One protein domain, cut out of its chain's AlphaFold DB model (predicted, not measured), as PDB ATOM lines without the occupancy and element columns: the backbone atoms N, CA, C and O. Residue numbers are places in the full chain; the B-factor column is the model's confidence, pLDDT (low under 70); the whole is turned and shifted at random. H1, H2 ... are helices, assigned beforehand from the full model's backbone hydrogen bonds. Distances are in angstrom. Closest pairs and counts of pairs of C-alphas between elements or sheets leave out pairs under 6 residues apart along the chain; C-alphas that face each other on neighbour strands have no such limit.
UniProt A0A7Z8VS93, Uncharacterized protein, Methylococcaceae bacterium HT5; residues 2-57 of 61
ATOM      1  N   LEU A   2     340.436 120.637 192.255       92.44
ATOM      2  CA  LEU A   2     340.874 122.034 192.390       92.44
ATOM      3  C   LEU A   2     342.194 122.149 193.174       92.44
ATOM      4  O   LEU A   2     343.097 122.846 192.725       92.44
ATOM      5  N   ASP A   3     342.383 121.330 194.213       95.19
ATOM      6  CA  ASP A   3     343.663 121.263 194.942       95.19
ATOM      7  C   ASP A   3     344.834 120.822 194.058       95.19
ATOM      8  O   ASP A   3     345.955 121.288 194.222       95.19
ATOM      9  N   PHE A   4     344.599 119.924 193.090       96.75
ATOM     10  CA  PHE A   4     345.639 119.547 192.130       96.75
ATOM     11  C   PHE A   4     346.032 120.748 191.274       96.75
ATOM     12  O   PHE A   4     347.220 120.965 191.071       96.75
ATOM     13  N   ILE A   5     345.052 121.523 190.802       96.06
ATOM     14  CA  ILE A   5     345.311 122.738 190.028       96.06
ATOM     15  C   ILE A   5     346.125 123.728 190.869       96.06
ATOM     16  O   ILE A   5     347.157 124.182 190.392       96.06
ATOM     17  N   GLY A   6     345.732 123.992 192.119       95.69
ATOM     18  CA  GLY A   6     346.472 124.892 193.015       95.69
ATOM     19  C   GLY A   6     347.912 124.432 193.270       95.69
ATOM     20  O   GLY A   6     348.856 125.197 193.082       95.69
ATOM     21  N   ASN A   7     348.103 123.152 193.601       97.56
ATOM     22  CA  ASN A   7     349.434 122.576 193.817       97.56
ATOM     23  C   ASN A   7     350.291 122.573 192.540       97.56
ATOM     24  O   ASN A   7     351.497 122.820 192.592       97.56
ATOM     25  N   PHE A   8     349.689 122.295 191.381       97.62
ATOM     26  CA  PHE A   8     350.375 122.335 190.091       97.62
ATOM     27  C   PHE A   8     350.812 123.763 189.745       97.62
ATOM     28  O   PHE A   8     351.965 123.977 189.373       97.62
ATOM     29  N   GLU A   9     349.916 124.739 189.912       96.62
ATOM     30  CA  GLU A   9     350.186 126.162 189.695       96.62
ATOM     31  C   GLU A   9     351.322 126.650 190.599       96.62
ATOM     32  O   GLU A   9     352.256 127.286 190.110       96.62
ATOM     33  N   GLN A  10     351.305 126.285 191.884       97.69
ATOM     34  CA  GLN A  10     352.367 126.630 192.832       97.69
ATOM     35  C   GLN A  10     353.719 126.028 192.428       97.69
ATOM     36  O   GLN A  10     354.740 126.709 192.472       97.69
ATOM     37  N   ARG A  11     353.736 124.756 192.016       98.19
ATOM     38  CA  ARG A  11     354.970 124.032 191.688       98.19
ATOM     39  C   ARG A  11     355.590 124.456 190.358       98.19
ATOM     40  O   ARG A  11     356.810 124.436 190.227       98.19
ATOM     41  N   HIS A  12     354.764 124.754 189.358       97.31
ATOM     42  CA  HIS A  12     355.214 124.942 187.976       97.31
ATOM     43  C   HIS A  12     355.058 126.373 187.463       97.31
ATOM     44  O   HIS A  12     355.558 126.673 186.382       97.31
ATOM     45  N   SER A  13     354.354 127.245 188.193       97.44
ATOM     46  CA  SER A  13     354.022 128.610 187.757       97.44
ATOM     47  C   SER A  13     353.249 128.667 186.427       97.44
ATOM     48  O   SER A  13     353.297 129.663 185.709       97.44
ATOM     49  N   ILE A  14     352.502 127.605 186.103       97.25
ATOM     50  CA  ILE A  14     351.647 127.504 184.912       97.25
ATOM     51  C   ILE A  14     350.191 127.484 185.366       97.25
ATOM     52  O   ILE A  14     349.768 126.528 186.013       97.25
ATOM     53  N   LYS A  15     349.433 128.524 185.002       96.19
ATOM     54  CA  LYS A  15     347.995 128.637 185.293       96.19
ATOM     55  C   LYS A  15     347.203 127.594 184.523       96.19
ATOM     56  O   LYS A  15     347.424 127.462 183.328       96.19
ATOM     57  N   LEU A  16     346.240 126.952 185.174       96.94
ATOM     58  CA  LEU A  16     345.281 126.034 184.564       96.94
ATOM     59  C   LEU A  16     343.852 126.527 184.789       96.94
ATOM     60  O   LEU A  16     343.575 127.416 185.602       96.94
ATOM     61  N   GLU A  17     342.922 125.907 184.077       95.88
ATOM     62  CA  GLU A  17     341.493 126.067 184.307       95.88
ATOM     63  C   GLU A  17     340.799 124.704 184.513       95.88
ATOM     64  O   GLU A  17     341.309 123.672 184.063       95.88
ATOM     65  N   PRO A  18     339.677 124.652 185.251       94.88
ATOM     66  CA  PRO A  18     339.082 123.395 185.706       94.88
ATOM     67  C   PRO A  18     338.229 122.661 184.658       94.88
ATOM     68  O   PRO A  18     337.756 121.558 184.921       94.88
ATOM     69  N   ILE A  19     337.997 123.229 183.481       94.19
ATOM     70  CA  ILE A  19     337.155 122.656 182.427       94.19
ATOM     71  C   ILE A  19     337.963 121.696 181.544       94.19
ATOM     72  O   ILE A  19     337.498 120.569 181.343       94.19
ATOM     73  N   TYR A  20     339.161 122.076 181.081       95.75
ATOM     74  CA  TYR A  20     339.965 121.293 180.127       95.75
ATOM     75  C   TYR A  20     341.399 121.020 180.595       95.75
ATOM     76  O   TYR A  20     341.735 119.886 180.934       95.75
ATOM     77  N   THR A  21     342.258 122.035 180.618       97.44
ATOM     78  CA  THR A  21     343.703 121.931 180.886       97.44
ATOM     79  C   THR A  21     343.993 121.341 182.267       97.44
ATOM     80  O   THR A  21     344.860 120.474 182.397       97.44
ATOM     81  N   GLY A  22     343.201 121.707 183.279       96.69
ATOM     82  CA  GLY A  22     343.245 121.115 184.614       96.69
ATOM     83  C   GLY A  22     342.894 119.629 184.622       96.69
ATOM     84  O   GLY A  22     343.604 118.838 185.240       96.69
ATOM     85  N   LYS A  23     341.845 119.218 183.895       96.94
ATOM     86  CA  LYS A  23     341.447 117.802 183.787       96.94
ATOM     87  C   LYS A  23     342.467 116.978 183.017       96.94
ATOM     88  O   LYS A  23     342.793 115.875 183.444       96.94
ATOM     89  N   MET A  24     342.981 117.516 181.913       97.94
ATOM     90  CA  MET A  24     344.007 116.867 181.103       97.94
ATOM     91  C   MET A  24     345.239 116.552 181.955       97.94
ATOM     92  O   MET A  24     345.666 115.401 182.019       97.94
ATOM     93  N   LEU A  25     345.787 117.552 182.653       98.19
ATOM     94  CA  LEU A  25     346.973 117.353 183.485       98.19
ATOM     95  C   LEU A  25     346.684 116.479 184.705       98.19
ATOM     96  O   LEU A  25     347.505 115.625 185.035       98.19
ATOM     97  N   TYR A  26     345.510 116.612 185.324       98.12
ATOM     98  CA  TYR A  26     345.086 115.712 186.397       98.12
ATOM     99  C   TYR A  26     345.071 114.250 185.926       98.12
ATOM    100  O   TYR A  26     345.619 113.378 186.599       98.12
ATOM    101  N   GLY A  27     344.508 113.991 184.743       98.12
ATOM    102  CA  GLY A  27     344.467 112.668 184.124       98.12
ATOM    103  C   GLY A  27     345.857 112.119 183.813       98.12
ATOM    104  O   GLY A  27     346.162 110.992 184.192       98.12
ATOM    105  N   ILE A  28     346.737 112.923 183.205       97.88
ATOM    106  CA  ILE A  28     348.124 112.514 182.926       97.88
ATOM    107  C   ILE A  28     348.846 112.126 184.224       97.88
ATOM    108  O   ILE A  28     349.454 111.060 184.290       97.88
ATOM    109  N   TYR A  29     348.744 112.938 185.280       97.38
ATOM    110  CA  TYR A  29     349.365 112.631 186.573       97.38
ATOM    111  C   TYR A  29     348.764 111.386 187.237       97.38
ATOM    112  O   TYR A  29     349.496 110.612 187.857       97.38
ATOM    113  N   ALA A  30     347.454 111.165 187.104       97.88
ATOM    114  CA  ALA A  30     346.807 109.950 187.588       97.88
ATOM    115  C   ALA A  30     347.327 108.702 186.851       97.88
ATOM    116  O   ALA A  30     347.685 107.722 187.499       97.88
ATOM    117  N   LEU A  31     347.459 108.764 185.522       98.06
ATOM    118  CA  LEU A  31     348.015 107.678 184.706       98.06
ATOM    119  C   LEU A  31     349.488 107.396 185.038       98.06
ATOM    120  O   LEU A  31     349.888 106.237 185.119       98.06
ATOM    121  N   ILE A  32     350.290 108.434 185.307       96.31
ATOM    122  CA  ILE A  32     351.676 108.271 185.779       96.31
ATOM    123  C   ILE A  32     351.708 107.497 187.105       96.31
ATOM    124  O   ILE A  32     352.479 106.549 187.237       96.31
ATOM    125  N   LYS A  33     350.850 107.850 188.073       95.88
ATOM    126  CA  LYS A  33     350.763 107.147 189.369       95.88
ATOM    127  C   LYS A  33     350.335 105.685 189.233       95.88
ATOM    128  O   LYS A  33     350.719 104.867 190.059       95.88
ATOM    129  N   GLN A  34     349.557 105.366 188.204       97.56
ATOM    130  CA  GLN A  34     349.125 104.003 187.891       97.56
ATOM    131  C   GLN A  34     350.166 103.211 187.085       97.56
ATOM    132  O   GLN A  34     349.884 102.089 186.678       97.56
ATOM    133  N   VAL A  35     351.357 103.773 186.837       95.88
ATOM    134  CA  VAL A  35     352.415 103.143 186.024       95.88
ATOM    135  C   VAL A  35     351.911 102.794 184.610       95.88
ATOM    136  O   VAL A  35     352.343 101.828 183.990       95.88
ATOM    137  N   PHE A  36     350.975 103.592 184.080       98.06
ATOM    138  CA  PHE A  36     350.390 103.375 182.752       98.06
ATOM    139  C   PHE A  36     351.406 103.611 181.624       98.06
ATOM    140  O   PHE A  36     351.420 102.903 180.619       98.06
ATOM    141  N   PHE A  37     352.270 104.617 181.786       97.12
ATOM    142  CA  PHE A  37     353.334 104.930 180.833       97.12
ATOM    143  C   PHE A  37     354.615 104.176 181.191       97.12
ATOM    144  O   PHE A  37     354.979 104.075 182.364       97.12
ATOM    145  N   LYS A  38     355.333 103.686 180.175       95.94
ATOM    146  CA  LYS A  38     356.601 102.976 180.392       95.94
ATOM    147  C   LYS A  38     357.675 103.940 180.926       95.94
ATOM    148  O   LYS A  38     357.701 105.102 180.511       95.94
ATOM    149  N   PRO A  39     358.603 103.478 181.787       94.81
ATOM    150  CA  PRO A  39     359.739 104.291 182.213       94.81
ATOM    151  C   PRO A  39     360.515 104.867 181.019       94.81
ATOM    152  O   PRO A  39     360.761 104.172 180.036       94.81
ATOM    153  N   GLY A  40     360.881 106.150 181.095       95.12
ATOM    154  CA  GLY A  40     361.607 106.856 180.030       95.12
ATOM    155  C   GLY A  40     360.746 107.353 178.860       95.12
ATOM    156  O   GLY A  40     361.259 108.063 177.992       95.12
ATOM    157  N   GLN A  41     359.446 107.044 178.827       96.75
ATOM    158  CA  GLN A  41     358.537 107.578 177.813       96.75
ATOM    159  C   GLN A  41     358.376 109.099 177.977       96.75
ATOM    160  O   GLN A  41     358.091 109.597 179.065       96.75
ATOM    161  N   LYS A  42     358.545 109.850 176.883       96.56
ATOM    162  CA  LYS A  42     358.335 111.305 176.859       96.56
ATOM    163  C   LYS A  42     356.870 111.613 176.563       96.56
ATOM    164  O   LYS A  42     356.298 111.055 175.629       96.56
ATOM    165  N   ILE A  43     356.283 112.521 177.335       96.75
ATOM    166  CA  ILE A  43     354.895 112.969 177.176       96.75
ATOM    167  C   ILE A  43     354.919 114.461 176.860       96.75
ATOM    168  O   ILE A  43     355.552 115.233 177.578       96.75
ATOM    169  N   ILE A  44     354.220 114.865 175.800       97.56
ATOM    170  CA  ILE A  44     354.010 116.274 175.456       97.56
ATOM    171  C   ILE A  44     352.547 116.601 175.741       97.56
ATOM    172  O   ILE A  44     351.651 116.078 175.085       97.56
ATOM    173  N   ALA A  45     352.314 117.459 176.730       97.12
ATOM    174  CA  ALA A  45     350.995 118.003 177.024       97.12
ATOM    175  C   ALA A  45     350.872 119.391 176.385       97.12
ATOM    176  O   ALA A  45     351.670 120.281 176.679       97.12
ATOM    177  N   VAL A  46     349.874 119.588 175.522       97.12
ATOM    178  CA  VAL A  46     349.640 120.881 174.868       97.12
ATOM    179  C   VAL A  46     348.672 121.698 175.714       97.12
ATOM    180  O   VAL A  46     347.488 121.382 175.812       97.12
ATOM    181  N   HIS A  47     349.175 122.767 176.329       96.88
ATOM    182  CA  HIS A  47     348.340 123.712 177.061       96.88
ATOM    183  C   HIS A  47     347.653 124.675 176.079       96.88
ATOM    184  O   HIS A  47     348.207 125.707 175.712       96.88
ATOM    185  N   THR A  48     346.415 124.375 175.690       95.00
ATOM    186  CA  THR A  48     345.677 125.123 174.651       95.00
ATOM    187  C   THR A  48     345.104 126.476 175.098       95.00
ATOM    188  O   THR A  48     344.552 127.205 174.280       95.00
ATOM    189  N   GLY A  49     345.237 126.845 176.376       94.25
ATOM    190  CA  GLY A  49     344.763 128.125 176.911       94.25
ATOM    191  C   GLY A  49     343.443 127.963 177.659       94.25
ATOM    192  O   GLY A  49     343.336 127.101 178.524       94.25
ATOM    193  N   GLY A  50     342.452 128.811 177.365       94.62
ATOM    194  CA  GLY A  50     341.103 128.686 177.936       94.62
ATOM    195  C   GLY A  50     340.911 129.289 179.329       94.62
ATOM    196  O   GLY A  50     339.833 129.142 179.901       94.62
ATOM    197  N   LEU A  51     341.906 130.005 179.870       95.88
ATOM    198  CA  LEU A  51     341.913 130.515 181.251       95.88
ATOM    199  C   LEU A  51     340.701 131.381 181.625       95.88
ATOM    200  O   LEU A  51     340.410 131.527 182.812       95.88
ATOM    201  N   GLN A  52     339.956 131.907 180.649       94.44
ATOM    202  CA  GLN A  52     338.652 132.530 180.882       94.44
ATOM    203  C   GLN A  52     337.661 131.625 181.637       94.44
ATOM    204  O   GLN A  52     336.796 132.143 182.343       94.44
ATOM    205  N   GLY A  53     337.811 130.298 181.541       91.06
ATOM    206  CA  GLY A  53     337.027 129.316 182.290       91.06
ATOM    207  C   GLY A  53     337.153 129.468 183.808       91.06
ATOM    208  O   GLY A  53     336.223 129.130 184.530       91.06
ATOM    209  N   ASN A  54     338.235 130.079 184.305       92.81
ATOM    210  CA  ASN A  54     338.421 130.344 185.736       92.81
ATOM    211  C   ASN A  54     337.410 131.342 186.320       92.81
ATOM    212  O   ASN A  54     337.198 131.342 187.534       92.81
ATOM    213  N   ARG A  55     336.754 132.172 185.493       92.25
ATOM    214  CA  ARG A  55     335.761 133.146 185.982       92.25
ATOM    215  C   ARG A  55     334.578 132.478 186.684       92.25
ATOM    216  O   ARG A  55     334.074 133.019 187.657       92.25
ATOM    217  N   GLY A  56     334.178 131.285 186.240       90.44
ATOM    218  CA  GLY A  56     333.101 130.519 186.878       90.44
ATOM    219  C   GLY A  56     333.493 129.865 188.208       90.44
ATOM    220  O   GLY A  56     332.636 129.310 188.882       90.44
ATOM    221  N   PHE A  57     334.774 129.913 188.581       87.88
ATOM    222  CA  PHE A  57     335.330 129.176 189.721       87.88
ATOM    223  C   PHE A  57     336.122 130.072 190.676       87.88
ATOM    224  O   PHE A  57     336.784 129.572 191.578       87.88
TER     225      PHE A  57
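This is residues 2 to 57 of the 61 residues of an uncharacterized protein of Methylococcaceae bacterium HT5 (UniProt A0A7Z8VS93). A long helix, H2, runs along much of the longest axis; H1 crosses near its first half, and a long unnamed stretch, residues 34 to 50, folds back alongside H2 to short H3 at the other end. The printed part has 56 residues with three named helices, H1, H2, H3 in order, and no named strand: all helix. It is elongated, 37 by 21 by 18 A, and only just compact, close to loose, with a radius of gyration of the C-alphas of 12.1 A.

Start at H2, residues 21 to 33, whose residues 22 to 26 alone only just touch H1, residues 2 to 12, with 3 pairs of C-alphas within 8 A. Their closest C-alphas, Ile 5 and Gly 22, are 6.0 A apart, and the lines stand about perpendicular at 83 degrees. H3, residues 51 to 57, is apart from both. Every O i to N i+4 pair is within hydrogen-bond range in H1 and H2; in H3 it is 0 of 3, beside 4 of 4 O i to N i+3 pairs.

Find C-alpha 21 at (343.703, 121.931, 180.886); H2 runs 18.4 A from there. H1 starts at (340.874, 122.034, 192.390) and spans 15.3 A. H3 spans 10.8 A, ending at (335.330, 129.176, 189.721).

The C-alphas farthest apart, Pro 39 and Arg 55, are 37.7 A apart. The H2 to H3 link is long, and the printed part has no cut. No printed residue is under 70 in pLDDT.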